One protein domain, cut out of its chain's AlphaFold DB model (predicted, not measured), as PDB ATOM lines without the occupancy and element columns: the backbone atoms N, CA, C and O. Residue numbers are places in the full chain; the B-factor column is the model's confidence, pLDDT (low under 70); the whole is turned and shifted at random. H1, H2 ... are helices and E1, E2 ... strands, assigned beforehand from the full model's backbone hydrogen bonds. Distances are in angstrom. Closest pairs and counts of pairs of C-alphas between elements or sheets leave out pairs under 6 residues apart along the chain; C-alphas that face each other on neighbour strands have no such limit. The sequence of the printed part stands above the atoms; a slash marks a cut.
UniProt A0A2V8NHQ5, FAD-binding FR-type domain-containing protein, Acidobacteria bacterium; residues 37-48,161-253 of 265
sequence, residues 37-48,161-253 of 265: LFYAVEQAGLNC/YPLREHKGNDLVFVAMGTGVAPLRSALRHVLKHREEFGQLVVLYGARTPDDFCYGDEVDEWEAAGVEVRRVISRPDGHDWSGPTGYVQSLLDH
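This is residues 37 to 48 and 161 to 253 of the 265 residues of the protein "FAD-binding FR-type domain-containing protein" of Acidobacteria bacterium (UniProt A0A2V8NHQ5). A twisted four-stranded parallel sheet has two helices, H2 and H3, over one face and only the short helix H4 over the other. H1, also short, lies off the sheet near one end of H2, and the long stretch 233 to 247 leads from E4 round to H4. The printed part has 105 residues, with four named helices and four named strands in the order E1 H1 E2 H2 E3 H3 E4 H4; the class is mixed, and the sheet order is E1 E2 E3 E4. It is compact, with a radius of gyration of the C-alphas of 13.9 A and spans of 42 by 37 by 26 A.

E1, residues 37 to 41, begins with C-alpha 37 at (9.034, -35.226, -15.433). H1 is residues 163 to 166, E2 170 to 176 with 20.3 A, and H2 177 to 192 with 24.0 A and a kink of 31 degrees near residue 184. E3 is 200 to 206 with 19.8 A, H3 215 to 223, E4 226 to 232 with 19.4 A, and H4 248 to 251, ending with C-alpha 251 at (10.710, -38.938, -26.789).

E1 and E2 are parallel, N 39 and O 172 being 2.9 A apart; E2 and E3 likewise, N 203 and O 173 at 2.7 A; E3 and E4 likewise, N 229 and O 202 at 2.8 A. H2 runs along the strands at a height over the sheet of 8.8 A; its closest C-alpha pair with E2 is Phe 173 and Leu 183, 6.6 A. H3, on the same face, is over E4 at 7.7 A. E2, H2, E3 and E3, H3, E4 are strand-helix-strand units, two parallel neighbour strands with a helix between, with right-handed crossovers. H4 is on the opposite face; the closest C-alphas of H4 and E3, Leu 250 and Leu 203, are 6.7 A apart. H2 has 9 of 12 O i to N i+4 pairs within hydrogen-bond range, H3 3 of 5; H1 and H4 are too short for one.

Residues 49 to 160 are not printed, and C-alphas 48 and 161 are 21.2 A apart across the cut. The link E4 to H4 is long. Residues 37 to 48 and 252 to 253 of the model have pLDDT under 70.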
ATOM      1  N   LEU A  37      10.410 -34.715 -15.501       65.69
ATOM      2  CA  LEU A  37       9.034 -35.226 -15.433       65.69
ATOM      3  C   LEU A  37       8.316 -35.138 -16.782       65.69
ATOM      4  O   LEU A  37       8.547 -34.198 -17.531       65.69
ATOM      5  N   PHE A  38       7.401 -36.075 -17.053       63.44
ATOM      6  CA  PHE A  38       6.604 -36.107 -18.279       63.44
ATOM      7  C   PHE A  38       5.102 -36.021 -18.000       63.44
ATOM      8  O   PHE A  38       4.582 -36.785 -17.187       63.44
ATOM      9  N   TYR A  39       4.397 -35.178 -18.751       64.44
ATOM     10  CA  TYR A  39       2.935 -35.140 -18.804       64.44
ATOM     11  C   TYR A  39       2.467 -35.546 -20.199       64.44
ATOM     12  O   TYR A  39       2.688 -34.796 -21.140       64.44
ATOM     13  N   ALA A  40       1.826 -36.707 -20.351       58.25
ATOM     14  CA  ALA A  40       1.200 -37.095 -21.615       58.25
ATOM     15  C   ALA A  40      -0.321 -37.007 -21.531       58.25
ATOM     16  O   ALA A  40      -0.922 -37.401 -20.533       58.25
ATOM     17  N   VAL A  41      -0.939 -36.504 -22.597       55.66
ATOM     18  CA  VAL A  41      -2.394 -36.375 -22.682       55.66
ATOM     19  C   VAL A  41      -2.876 -36.999 -23.983       55.66
ATOM     20  O   VAL A  41      -2.669 -36.453 -25.066       55.66
ATOM     21  N   GLU A  42      -3.537 -38.149 -23.871       42.56
ATOM     22  CA  GLU A  42      -4.240 -38.793 -24.978       42.56
ATOM     23  C   GLU A  42      -5.746 -38.547 -24.825       42.56
ATOM     24  O   GLU A  42      -6.348 -38.901 -23.811       42.56
ATOM     25  N   GLN A  43      -6.374 -37.932 -25.831       38.72
ATOM     26  CA  GLN A  43      -7.833 -37.882 -25.901       38.72
ATOM     27  C   GLN A  43      -8.372 -39.144 -26.563       38.72
ATOM     28  O   GLN A  43      -8.533 -39.210 -27.782       38.72
ATOM     29  N   ALA A  44      -8.733 -40.118 -25.738       32.88
ATOM     30  CA  ALA A  44      -9.789 -41.052 -26.083       32.88
ATOM     31  C   ALA A  44     -11.071 -40.585 -25.388       32.88
ATOM     32  O   ALA A  44     -11.049 -40.247 -24.207       32.88
ATOM     33  N   GLY A  45     -12.160 -40.493 -26.156       36.22
ATOM     34  CA  GLY A  45     -13.416 -39.850 -25.773       36.22
ATOM     35  C   GLY A  45     -13.802 -40.046 -24.306       36.22
ATOM     36  O   GLY A  45     -14.017 -41.166 -23.845       36.22
ATOM     37  N   LEU A  46     -13.966 -38.923 -23.606       37.41
ATOM     38  CA  LEU A  46     -14.421 -38.820 -22.214       37.41
ATOM     39  C   LEU A  46     -15.806 -39.444 -21.948       37.41
ATOM     40  O   LEU A  46     -16.247 -39.492 -20.806       37.41
ATOM     41  N   ASN A  47     -16.450 -40.020 -22.965       33.59
ATOM     42  CA  ASN A  47     -17.646 -40.847 -22.813       33.59
ATOM     43  C   ASN A  47     -17.358 -42.216 -22.162       33.59
ATOM     44  O   ASN A  47     -18.296 -42.875 -21.727       33.59
ATOM     45  N   CYS A  48     -16.095 -42.660 -22.070       28.61
ATOM     46  CA  CYS A  48     -15.749 -43.996 -21.554       28.61
ATOM     47  C   CYS A  48     -15.161 -44.024 -20.128       28.61
ATOM     48  O   CYS A  48     -14.924 -45.110 -19.606       28.61
ATOM     49  N   TYR A 161      -2.438 -31.665 -12.069       84.69
ATOM     50  CA  TYR A 161      -1.018 -31.966 -12.099       84.69
ATOM     51  C   TYR A 161      -0.352 -31.492 -10.802       84.69
ATOM     52  O   TYR A 161      -0.510 -30.325 -10.429       84.69
ATOM     53  N   PRO A 162       0.452 -32.337 -10.133       83.06
ATOM     54  CA  PRO A 162       1.127 -31.986  -8.883       83.06
ATOM     55  C   PRO A 162       2.359 -31.090  -9.120       83.06
ATOM     56  O   PRO A 162       3.452 -31.369  -8.640       83.06
ATOM     57  N   LEU A 163       2.212 -29.988  -9.867       85.25
ATOM     58  CA  LEU A 163       3.319 -29.120 -10.311       85.25
ATOM     59  C   LEU A 163       4.179 -28.608  -9.144       85.25
ATOM     60  O   LEU A 163       5.397 -28.509  -9.264       85.25
ATOM     61  N   ARG A 164       3.571 -28.369  -7.974       87.94
ATOM     62  CA  ARG A 164       4.279 -27.949  -6.753       87.94
ATOM     63  C   ARG A 164       5.300 -28.972  -6.256       87.94
ATOM     64  O   ARG A 164       6.334 -28.578  -5.727       87.94
ATOM     65  N   GLU A 165       5.029 -30.262  -6.428       85.81
ATOM     66  CA  GLU A 165       5.944 -31.346  -6.045       85.81
ATOM     67  C   GLU A 165       7.136 -31.459  -7.004       85.81
ATOM     68  O   GLU A 165       8.093 -32.190  -6.747       85.81
ATOM     69  N   HIS A 166       7.087 -30.721  -8.115       83.19
ATOM     70  CA  HIS A 166       8.050 -30.803  -9.200       83.19
ATOM     71  C   HIS A 166       8.852 -29.522  -9.420       83.19
ATOM     72  O   HIS A 166       9.596 -29.444 -10.397       83.19
ATOM     73  N   LYS A 167       8.779 -28.562  -8.491       87.06
ATOM     74  CA  LYS A 167       9.684 -27.408  -8.475       87.06
ATOM     75  C   LYS A 167      11.146 -27.873  -8.478       87.06
ATOM     76  O   LYS A 167      11.506 -28.840  -7.807       87.06
ATOM     77  N   GLY A 168      11.985 -27.191  -9.249       85.62
ATOM     78  CA  GLY A 168      13.398 -27.508  -9.462       85.62
ATOM     79  C   GLY A 168      13.669 -28.614 -10.489       85.62
ATOM     80  O   GLY A 168      14.838 -28.884 -10.767       85.62
ATOM     81  N   ASN A 169      12.633 -29.236 -11.061       83.81
ATOM     82  CA  ASN A 169      12.772 -30.233 -12.123       83.81
ATOM     83  C   ASN A 169      12.538 -29.619 -13.506       83.81
ATOM     84  O   ASN A 169      11.745 -28.691 -13.670       83.81
ATOM     85  N   ASP A 170      13.188 -30.201 -14.503       85.69
ATOM     86  CA  ASP A 170      12.841 -30.079 -15.910       85.69
ATOM     87  C   ASP A 170      11.482 -30.750 -16.169       85.69
ATOM     88  O   ASP A 170      11.183 -31.834 -15.647       85.69
ATOM     89  N   LEU A 171      10.658 -30.126 -17.006       84.75
ATOM     90  CA  LEU A 171       9.329 -30.606 -17.361       84.75
ATOM     91  C   LEU A 171       9.241 -30.854 -18.863       84.75
ATOM     92  O   LEU A 171       9.586 -29.999 -19.676       84.75
ATOM     93  N   VAL A 172       8.715 -32.018 -19.226       87.25
ATOM     94  CA  VAL A 172       8.388 -32.381 -20.598       87.25
ATOM     95  C   VAL A 172       6.883 -32.570 -20.705       87.25
ATOM     96  O   VAL A 172       6.283 -33.418 -20.048       87.25
ATOM     97  N   PHE A 173       6.259 -31.796 -21.570       87.88
ATOM     98  CA  PHE A 173       4.848 -31.901 -21.872       87.88
ATOM     99  C   PHE A 173       4.661 -32.603 -23.210       87.88
ATOM    100  O   PHE A 173       5.392 -32.349 -24.158       87.88
ATOM    101  N   VAL A 174       3.680 -33.491 -23.300       85.88
ATOM    102  CA  VAL A 174       3.397 -34.300 -24.483       85.88
ATOM    103  C   VAL A 174       1.911 -34.187 -24.789       85.88
ATOM    104  O   VAL A 174       1.072 -34.723 -24.061       85.88
ATOM    105  N   ALA A 175       1.573 -33.497 -25.875       86.25
ATOM    106  CA  ALA A 175       0.190 -33.314 -26.296       86.25
ATOM    107  C   ALA A 175      -0.065 -33.839 -27.700       86.25
ATOM    108  O   ALA A 175       0.803 -33.840 -28.576       86.25
ATOM    109  N   MET A 176      -1.323 -34.216 -27.916       84.06
ATOM    110  CA  MET A 176      -1.867 -34.436 -29.241       84.06
ATOM    111  C   MET A 176      -3.355 -34.092 -29.311       84.06
ATOM    112  O   MET A 176      -4.117 -34.356 -28.377       84.06
ATOM    113  N   GLY A 177      -3.772 -33.505 -30.435       81.06
ATOM    114  CA  GLY A 177      -5.147 -33.049 -30.644       81.06
ATOM    115  C   GLY A 177      -5.641 -32.145 -29.510       81.06
ATOM    116  O   GLY A 177      -4.908 -31.304 -28.997       81.06
ATOM    117  N   THR A 178      -6.874 -32.367 -29.064       82.25
ATOM    118  CA  THR A 178      -7.510 -31.637 -27.956       82.25
ATOM    119  C   THR A 178      -6.882 -31.913 -26.582       82.25
ATOM    120  O   THR A 178      -7.185 -31.214 -25.617       82.25
ATOM    121  N   GLY A 179      -5.961 -32.880 -26.478       81.50
ATOM    122  CA  GLY A 179      -5.147 -33.113 -25.280       81.50
ATOM    123  C   GLY A 179      -4.176 -31.968 -24.972       81.50
ATOM    124  O   GLY A 179      -3.611 -31.915 -23.884       81.50
ATOM    125  N   VAL A 180      -4.018 -31.016 -25.896       89.69
ATOM    126  CA  VAL A 180      -3.265 -29.782 -25.658       89.69
ATOM    127  C   VAL A 180      -3.919 -28.868 -24.617       89.69
ATOM    128  O   VAL A 180      -3.207 -28.098 -23.997       89.69
ATOM    129  N   ALA A 181      -5.233 -28.956 -24.369       92.31
ATOM    130  CA  ALA A 181      -5.909 -28.090 -23.394       92.31
ATOM    131  C   ALA A 181      -5.306 -28.190 -21.974       92.31
ATOM    132  O   ALA A 181      -4.744 -27.201 -21.503       92.31
ATOM    133  N   PRO A 182      -5.301 -29.360 -21.306       90.81
ATOM    134  CA  PRO A 182      -4.709 -29.459 -19.974       90.81
ATOM    135  C   PRO A 182      -3.193 -29.203 -19.981       90.81
ATOM    136  O   PRO A 182      -2.682 -28.635 -19.016       90.81
ATOM    137  N   LEU A 183      -2.473 -29.545 -21.065       92.12
ATOM    138  CA  LEU A 183      -1.066 -29.158 -21.232       92.12
ATOM    139  C   LEU A 183      -0.921 -27.643 -21.180       92.12
ATOM    140  O   LEU A 183      -0.098 -27.142 -20.424       92.12
ATOM    141  N   ARG A 184      -1.709 -26.922 -21.980       94.88
ATOM    142  CA  ARG A 184      -1.641 -25.468 -22.098       94.88
ATOM    143  C   ARG A 184      -1.954 -24.806 -20.764       94.88
ATOM    144  O   ARG A 184      -1.218 -23.913 -20.363       94.88
ATOM    145  N   SER A 185      -2.948 -25.307 -20.031       95.38
ATOM    146  CA  SER A 185      -3.228 -24.871 -18.658       95.38
ATOM    147  C   SER A 185      -1.994 -24.991 -17.755       95.38
ATOM    148  O   SER A 185      -1.606 -24.032 -17.086       95.38
ATOM    149  N   ALA A 186      -1.319 -26.146 -17.787       94.44
ATOM    150  CA  ALA A 186      -0.116 -26.394 -16.995       94.44
ATOM    151  C   ALA A 186       1.071 -25.533 -17.437       94.44
ATOM    152  O   ALA A 186       1.751 -24.952 -16.597       94.44
ATOM    153  N   LEU A 187       1.306 -25.427 -18.745       95.50
ATOM    154  CA  LEU A 187       2.400 -24.651 -19.312       95.50
ATOM    155  C   LEU A 187       2.240 -23.168 -18.982       95.50
ATOM    156  O   LEU A 187       3.189 -22.551 -18.515       95.50
ATOM    157  N   ARG A 188       1.035 -22.606 -19.133       96.69
ATOM    158  CA  ARG A 188       0.743 -21.210 -18.775       96.69
ATOM    159  C   ARG A 188       0.963 -20.949 -17.283       96.69
ATOM    160  O   ARG A 188       1.580 -19.945 -16.934       96.69
ATOM    161  N   HIS A 189       0.538 -21.865 -16.410       96.06
ATOM    162  CA  HIS A 189       0.812 -21.778 -14.971       96.06
ATOM    163  C   HIS A 189       2.319 -21.813 -14.673       96.06
ATOM    164  O   HIS A 189       2.829 -20.984 -13.922       96.06
ATOM    165  N   VAL A 190       3.045 -22.747 -15.293       95.75
ATOM    166  CA  VAL A 190       4.498 -22.905 -15.140       95.75
ATOM    167  C   VAL A 190       5.255 -21.685 -15.655       95.75
ATOM    168  O   VAL A 190       6.199 -21.252 -15.010       95.75
ATOM    169  N   LEU A 191       4.843 -21.095 -16.777       96.06
ATOM    170  CA  LEU A 191       5.474 -19.897 -17.335       96.06
ATOM    171  C   LEU A 191       5.274 -18.659 -16.448       96.06
ATOM    172  O   LEU A 191       6.167 -17.820 -16.377       96.06
ATOM    173  N   LYS A 192       4.153 -18.562 -15.723       95.81
ATOM    174  CA  LYS A 192       3.939 -17.509 -14.710       95.81
ATOM    175  C   LYS A 192       4.804 -17.683 -13.456       95.81
ATOM    176  O   LYS A 192       5.033 -16.705 -12.756       95.81
ATOM    177  N   HIS A 193       5.289 -18.897 -13.207       95.62
ATOM    178  CA  HIS A 193       6.160 -19.268 -12.085       95.62
ATOM    179  C   HIS A 193       7.489 -19.836 -12.606       95.62
ATOM    180  O   HIS A 193       8.011 -20.832 -12.094       95.62
ATOM    181  N   ARG A 194       7.997 -19.270 -13.709       94.31
ATOM    182  CA  ARG A 194       9.062 -19.866 -14.526       94.31
ATOM    183  C   ARG A 194      10.317 -20.174 -13.716       94.31
ATOM    184  O   ARG A 194      10.970 -21.182 -13.979       94.31
ATOM    185  N   GLU A 195      10.652 -19.325 -12.756       95.19
ATOM    186  CA  GLU A 195      11.811 -19.434 -11.872       95.19
ATOM    187  C   GLU A 195      11.782 -20.667 -10.961       95.19
ATOM    188  O   GLU A 195      12.824 -21.083 -10.453       95.19
ATOM    189  N   GLU A 196      10.612 -21.273 -10.766       93.62
ATOM    190  CA  GLU A 196      10.448 -22.452  -9.921       93.62
ATOM    191  C   GLU A 196      10.775 -23.763 -10.647       93.62
ATOM    192  O   GLU A 196      10.860 -24.805 -10.000       93.62
ATOM    193  N   PHE A 197      10.964 -23.740 -11.971       89.12
ATOM    194  CA  PHE A 197      11.116 -24.935 -12.804       89.12
ATOM    195  C   PHE A 197      12.416 -24.924 -13.617       89.12
ATOM    196  O   PHE A 197      13.004 -23.879 -13.898       89.12
ATOM    197  N   GLY A 198      12.873 -26.115 -14.001       88.19
ATOM    198  CA  GLY A 198      14.060 -26.321 -14.827       88.19
ATOM    199  C   GLY A 198      13.816 -26.002 -16.303       88.19
ATOM    200  O   GLY A 198      13.190 -25.003 -16.658       88.19
ATOM    201  N   GLN A 199      14.345 -26.833 -17.191       88.69
ATOM    202  CA  GLN A 199      14.077 -26.760 -18.625       88.69
ATOM    203  C   GLN A 199      12.642 -27.182 -18.934       88.69
ATOM    204  O   GLN A 199      12.099 -28.080 -18.293       88.69
ATOM    205  N   LEU A 200      12.034 -26.542 -19.930       89.75
ATOM    206  CA  LEU A 200      10.675 -26.836 -20.369       89.75
ATOM    207  C   LEU A 200      10.721 -27.326 -21.811       89.75
ATOM    208  O   LEU A 200      11.268 -26.641 -22.672       89.75
ATOM    209  N   VAL A 201      10.136 -28.490 -22.067       90.06
ATOM    210  CA  VAL A 201      10.050 -29.082 -23.406       90.06
ATOM    211  C   VAL A 201       8.598 -29.416 -23.712       90.06
ATOM    212  O   VAL A 201       7.919 -30.030 -22.894       90.06
ATOM    213  N   VAL A 202       8.116 -29.066 -24.898       91.75
ATOM    214  CA  VAL A 202       6.791 -29.430 -25.404       91.75
ATOM    215  C   VAL A 202       6.957 -30.318 -26.627       91.75
ATOM    216  O   VAL A 202       7.493 -29.909 -27.649       91.75
ATOM    217  N   LEU A 203       6.456 -31.543 -26.541       89.94
ATOM    218  CA  LEU A 203       6.324 -32.480 -27.646       89.94
ATOM    219  C   LEU A 203       4.884 -32.425 -28.145       89.94
ATOM    220  O   LEU A 203       3.963 -32.868 -27.454       89.94
ATOM    221  N   TYR A 204       4.682 -31.885 -29.343       91.19
ATOM    222  CA  TYR A 204       3.350 -31.628 -29.874       91.19
ATOM    223  C   TYR A 204       3.094 -32.426 -31.156       91.19
ATOM    224  O   TYR A 204       3.717 -32.200 -32.192       91.19
ATOM    225  N   GLY A 205       2.176 -33.390 -31.085       90.81
ATOM    226  CA  GLY A 205       1.768 -34.218 -32.218       90.81
ATOM    227  C   GLY A 205       0.429 -33.804 -32.830       90.81
ATOM    228  O   GLY A 205      -0.554 -33.617 -32.112       90.81
ATOM    229  N   ALA A 206       0.350 -33.776 -34.159       90.31
ATOM    230  CA  ALA A 206      -0.898 -33.574 -34.901       90.31
ATOM    231  C   ALA A 206      -1.016 -34.526 -36.108       90.31
ATOM    232  O   ALA A 206      -0.120 -35.334 -36.382       90.31
ATOM    233  N   ARG A 207      -2.154 -34.506 -36.820       90.31
ATOM    234  CA  ARG A 207      -2.271 -35.271 -38.077       90.31
ATOM    235  C   ARG A 207      -1.704 -34.465 -39.228       90.31
ATOM    236  O   ARG A 207      -0.803 -34.964 -39.884       90.31
ATOM    237  N   THR A 208      -2.177 -33.241 -39.405       91.94
ATOM    238  CA  THR A 208      -1.664 -32.270 -40.378       91.94
ATOM    239  C   THR A 208      -1.221 -30.991 -39.650       91.94
ATOM    240  O   THR A 208      -1.512 -30.847 -38.459       91.94
ATOM    241  N   PRO A 209      -0.537 -30.044 -40.321       90.94
ATOM    242  CA  PRO A 209      -0.223 -28.744 -39.724       90.94
ATOM    243  C   PRO A 209      -1.472 -27.981 -39.252       90.94
ATOM    244  O   PRO A 209      -1.452 -27.373 -38.188       90.94
ATOM    245  N   ASP A 210      -2.585 -28.101 -39.981       90.62
ATOM    246  CA  ASP A 210      -3.861 -27.433 -39.667       90.62
ATOM    247  C   ASP A 210      -4.578 -27.999 -38.424       90.62
ATOM    248  O   ASP A 210      -5.613 -27.476 -38.003       90.62
ATOM    249  N   ASP A 211      -4.080 -29.108 -37.869       91.25
ATOM    250  CA  ASP A 211      -4.636 -29.755 -36.679       91.25
ATOM    251  C   ASP A 211      -3.935 -29.320 -35.374       91.25
ATOM    252  O   ASP A 211      -4.339 -29.755 -34.290       91.25
ATOM    253  N   PHE A 212      -2.898 -28.475 -35.449       92.31
ATOM    254  CA  PHE A 212      -2.304 -27.841 -34.270       92.31
ATOM    255  C   PHE A 212      -3.222 -26.723 -33.758       92.31
ATOM    256  O   PHE A 212      -3.395 -25.699 -34.410       92.31
ATOM    257  N   CYS A 213      -3.802 -26.918 -32.574       94.00
ATOM    258  CA  CYS A 213      -4.515 -25.862 -31.855       94.00
ATOM    259  C   CYS A 213      -3.499 -24.962 -31.142       94.00
ATOM    260  O   CYS A 213      -2.449 -25.452 -30.725       94.00
ATOM    261  N   TYR A 214      -3.823 -23.680 -30.953       94.44
ATOM    262  CA  TYR A 214      -2.916 -22.703 -30.336       94.44
ATOM    263  C   TYR A 214      -1.555 -22.625 -31.047       94.44
ATOM    264  O   TYR A 214      -0.512 -22.457 -30.420       94.44
ATOM    265  N   GLY A 215      -1.544 -22.835 -32.368       87.56
ATOM    266  CA  GLY A 215      -0.315 -22.796 -33.162       87.56
ATOM    267  C   GLY A 215       0.339 -21.412 -33.176       87.56
ATOM    268  O   GLY A 215       1.551 -21.320 -33.327       87.56
ATOM    269  N   ASP A 216      -0.460 -20.365 -32.981       88.81
ATOM    270  CA  ASP A 216      -0.052 -18.970 -32.821       88.81
ATOM    271  C   ASP A 216       0.687 -18.695 -31.504       88.81
ATOM    272  O   ASP A 216       1.504 -17.783 -31.447       88.81
ATOM    273  N   GLU A 217       0.475 -19.512 -30.470       93.38
ATOM    274  CA  GLU A 217       1.186 -19.381 -29.192       93.38
ATOM    275  C   GLU A 217       2.556 -20.066 -29.183       93.38
ATOM    276  O   GLU A 217       3.341 -19.861 -28.258       93.38
ATOM    277  N   VAL A 218       2.874 -20.885 -30.192       90.38
ATOM    278  CA  VAL A 218       4.146 -21.626 -30.236       90.38
ATOM    279  C   VAL A 218       5.337 -20.671 -30.201       90.38
ATOM    280  O   VAL A 218       6.261 -20.893 -29.420       90.38
ATOM    281  N   ASP A 219       5.282 -19.588 -30.975       90.88
ATOM    282  CA  ASP A 219       6.345 -18.581 -31.017       90.88
ATOM    283  C   ASP A 219       6.500 -17.878 -29.655       90.88
ATOM    284  O   ASP A 219       7.614 -17.578 -29.224       90.88
ATOM    285  N   GLU A 220       5.395 -17.661 -28.931       94.38
ATOM    286  CA  GLU A 220       5.413 -17.085 -27.582       94.38
ATOM    287  C   GLU A 220       6.044 -18.045 -26.565       94.38
ATOM    288  O   GLU A 220       6.825 -17.625 -25.708       94.38
ATOM    289  N   TRP A 221       5.745 -19.344 -26.665       94.69
ATOM    290  CA  TRP A 221       6.353 -20.362 -25.808       94.69
ATOM    291  C   TRP A 221       7.859 -20.465 -26.063       94.69
ATOM    292  O   TRP A 221       8.645 -20.487 -25.112       94.69
ATOM    293  N   GLU A 222       8.276 -20.475 -27.330       94.25
ATOM    294  CA  GLU A 222       9.691 -20.494 -27.713       94.25
ATOM    295  C   GLU A 222      10.419 -19.235 -27.221       94.25
ATOM    296  O   GLU A 222      11.491 -19.336 -26.617       94.25
ATOM    297  N   ALA A 223       9.807 -18.054 -27.366       94.94
ATOM    298  CA  ALA A 223      10.341 -16.799 -26.835       94.94
ATOM    299  C   ALA A 223      10.461 -16.800 -25.297       94.94
ATOM    300  O   ALA A 223      11.377 -16.182 -24.748       94.94
ATOM    301  N   ALA A 224       9.588 -17.530 -24.597       94.69
ATOM    302  CA  ALA A 224       9.655 -17.742 -23.150       94.69
ATOM    303  C   ALA A 224      10.675 -18.823 -22.723       94.69
ATOM    304  O   ALA A 224      10.791 -19.146 -21.535       94.69
ATOM    305  N   GLY A 225      11.440 -19.381 -23.668       91.88
ATOM    306  CA  GLY A 225      12.489 -20.367 -23.409       91.88
ATOM    307  C   GLY A 225      11.979 -21.802 -23.273       91.88
ATOM    308  O   GLY A 225      12.622 -22.612 -22.597       91.88
ATOM    309  N   VAL A 226      10.825 -22.115 -23.866       94.81
ATOM    310  CA  VAL A 226      10.310 -23.483 -23.998       94.81
ATOM    311  C   VAL A 226      10.852 -24.096 -25.283       94.81
ATOM    312  O   VAL A 226      10.729 -23.520 -26.358       94.81
ATOM    313  N   GLU A 227      11.414 -25.298 -25.204       93.25
ATOM    314  CA  GLU A 227      11.770 -26.051 -26.401       93.25
ATOM    315  C   GLU A 227      10.525 -26.739 -26.972       93.25
ATOM    316  O   GLU A 227      10.003 -27.677 -26.372       93.25
ATOM    317  N   VAL A 228      10.052 -26.317 -28.145       93.19
ATOM    318  CA  VAL A 228       8.878 -26.923 -28.787       93.19
ATOM    319  C   VAL A 228       9.309 -27.825 -29.944       93.19
ATOM    320  O   VAL A 228       9.960 -27.408 -30.896       93.19
ATOM    321  N   ARG A 229       8.909 -29.096 -29.895       92.31
ATOM    322  CA  ARG A 229       9.123 -30.074 -30.969       92.31
ATOM    323  C   ARG A 229       7.785 -30.546 -31.503       92.31
ATOM    324  O   ARG A 229       7.015 -31.203 -30.802       92.31
ATOM    325  N   ARG A 230       7.527 -30.237 -32.769       93.00
ATOM    326  CA  ARG A 230       6.291 -30.601 -33.464       93.00
ATOM    327  C   ARG A 230       6.511 -31.808 -34.372       93.00
ATOM    328  O   ARG A 230       7.565 -31.937 -34.987       93.00
ATOM    329  N   VAL A 231       5.515 -32.682 -34.473       91.88
ATOM    330  CA  VAL A 231       5.507 -33.811 -35.416       91.88
ATOM    331  C   VAL A 231       4.115 -34.005 -35.998       91.88
ATOM    332  O   VAL A 231       3.118 -33.893 -35.280       91.88
ATOM    333  N   ILE A 232       4.038 -34.331 -37.288       92.62
ATOM    334  CA  ILE A 232       2.767 -34.667 -37.937       92.62
ATOM    335  C   ILE A 232       2.764 -36.094 -38.472       92.62
ATOM    336  O   ILE A 232       3.785 -36.610 -38.916       92.62
ATOM    337  N   SER A 233       1.601 -36.740 -38.447       90.12
ATOM    338  CA  SER A 233       1.451 -38.128 -38.917       90.12
ATOM    339  C   SER A 233       0.994 -38.248 -40.374       90.12
ATOM    340  O   SER A 233       1.072 -39.334 -40.942       90.12
ATOM    341  N   ARG A 234       0.499 -37.162 -40.981       91.25
ATOM    342  CA  ARG A 234      -0.063 -37.111 -42.340       91.25
ATOM    343  C   ARG A 234       0.379 -35.817 -43.048       91.25
ATOM    344  O   ARG A 234      -0.391 -34.862 -43.089       91.25
ATOM    345  N   PRO A 235       1.614 -35.761 -43.573       90.06
ATOM    346  CA  PRO A 235       2.142 -34.572 -44.249       90.06
ATOM    347  C   PRO A 235       1.564 -34.350 -45.654       90.06
ATOM    348  O   PRO A 235       1.708 -33.261 -46.201       90.06
ATOM    349  N   ASP A 236       0.933 -35.366 -46.248       88.69
ATOM    350  CA  ASP A 236       0.500 -35.341 -47.646       88.69
ATOM    351  C   ASP A 236      -0.386 -34.127 -47.959       88.69
ATOM    352  O   ASP A 236      -1.426 -33.918 -47.334       88.69
ATOM    353  N   GLY A 237       0.017 -33.341 -48.960       86.38
ATOM    354  CA  GLY A 237      -0.719 -32.151 -49.394       86.38
ATOM    355  C   GLY A 237      -0.467 -30.888 -48.564       86.38
ATOM    356  O   GLY A 237      -1.133 -29.884 -48.809       86.38
ATOM    357  N   HIS A 238       0.487 -30.912 -47.629       87.81
ATOM    358  CA  HIS A 238       0.872 -29.761 -46.814       87.81
ATOM    359  C   HIS A 238       2.359 -29.418 -46.975       87.81
ATOM    360  O   HIS A 238       3.195 -30.296 -47.191       87.81
ATOM    361  N   ASP A 239       2.693 -28.136 -46.826       88.25
ATOM    362  CA  ASP A 239       4.079 -27.670 -46.749       88.25
ATOM    363  C   ASP A 239       4.602 -27.866 -45.318       88.25
ATOM    364  O   ASP A 239       4.362 -27.049 -44.426       88.25
ATOM    365  N   TRP A 240       5.228 -29.018 -45.065       90.88
ATOM    366  CA  TRP A 240       5.774 -29.384 -43.759       90.88
ATOM    367  C   TRP A 240       7.231 -29.820 -43.876       90.88
ATOM    368  O   TRP A 240       7.541 -30.870 -44.436       90.88
ATOM    369  N   SER A 241       8.124 -29.024 -43.290       88.56
ATOM    370  CA  SER A 241       9.568 -29.280 -43.248       88.56
ATOM    371  C   SER A 241      10.040 -29.964 -41.958       88.56
ATOM    372  O   SER A 241      11.217 -30.302 -41.836       88.56
ATOM    373  N   GLY A 242       9.144 -30.158 -40.986       88.00
ATOM    374  CA  GLY A 242       9.465 -30.765 -39.697       88.00
ATOM    375  C   GLY A 242       9.431 -32.303 -39.701       88.00
ATOM    376  O   GLY A 242       9.217 -32.943 -40.731       88.00
ATOM    377  N   PRO A 243       9.594 -32.934 -38.523       88.38
ATOM    378  CA  PRO A 243       9.493 -34.382 -38.369       88.38
ATOM    379  C   PRO A 243       8.131 -34.950 -38.792       88.38
ATOM    380  O   PRO A 243       7.082 -34.372 -38.491       88.38
ATOM    381  N   THR A 244       8.147 -36.135 -39.407       90.62
ATOM    382  CA  THR A 244       6.947 -36.926 -39.724       90.62
ATOM    383  C   THR A 244       6.925 -38.199 -38.882       90.62
ATOM    384  O   THR A 244       7.925 -38.912 -38.800       90.62
ATOM    385  N   GLY A 245       5.791 -38.500 -38.251       87.00
ATOM    386  CA  GLY A 245       5.629 -39.647 -37.361       87.00
ATOM    387  C   GLY A 245       4.556 -39.424 -36.298       87.00
ATOM    388  O   GLY A 245       3.587 -38.695 -36.501       87.00
ATOM    389  N   TYR A 246       4.731 -40.063 -35.146       83.19
ATOM    390  CA  TYR A 246       3.864 -39.881 -33.983       83.19
ATOM    391  C   TYR A 246       4.635 -39.216 -32.849       83.19
ATOM    392  O   TYR A 246       5.847 -39.368 -32.760       83.19
ATOM    393  N   VAL A 247       3.941 -38.544 -31.927       80.31
ATOM    394  CA  VAL A 247       4.582 -37.811 -30.819       80.31
ATOM    395  C   VAL A 247       5.546 -38.671 -29.990       80.31
ATOM    396  O   VAL A 247       6.541 -38.162 -29.482       80.31
ATOM    397  N   GLN A 248       5.326 -39.991 -29.919       75.50
ATOM    398  CA  GLN A 248       6.222 -40.887 -29.187       75.50
ATOM    399  C   GLN A 248       7.622 -40.977 -29.810       75.50
ATOM    400  O   GLN A 248       8.575 -41.223 -29.080       75.50
ATOM    401  N   SER A 249       7.784 -40.739 -31.119       75.94
ATOM    402  CA  SER A 249       9.110 -40.745 -31.757       75.94
ATOM    403  C   SER A 249       9.971 -39.547 -31.351       75.94
ATOM    404  O   SER A 249      11.187 -39.561 -31.537       75.94
ATOM    405  N   LEU A 250       9.364 -38.500 -30.783       73.81
ATOM    406  CA  LEU A 250      10.101 -37.351 -30.267       73.81
ATOM    407  C   LEU A 250      10.732 -37.630 -28.894       73.81
ATOM    408  O   LEU A 250      11.714 -36.977 -28.545       73.81
ATOM    409  N   LEU A 251      10.217 -38.608 -28.135       70.00
ATOM    410  CA  LEU A 251      10.710 -38.938 -26.789       70.00
ATOM    411  C   LEU A 251      12.157 -39.442 -26.803       70.00
ATOM    412  O   LEU A 251      12.949 -39.035 -25.953       70.00
ATOM    413  N   ASP A 252      12.518 -40.245 -27.808       63.66
ATOM    414  CA  ASP A 252      13.872 -40.795 -27.988       63.66
ATOM    415  C   ASP A 252      14.945 -39.689 -28.073       63.66
ATOM    416  O   ASP A 252      16.095 -39.887 -27.690       63.66
ATOM    417  N   HIS A 253      14.558 -38.496 -28.536       59.69
ATOM    418  CA  HIS A 253      15.449 -37.352 -28.728       59.69
ATOM    419  C   HIS A 253      15.501 -36.403 -27.520       59.69
ATOM    420  O   HIS A 253      16.297 -35.465 -27.523       59.69
TER     421      HIS A 253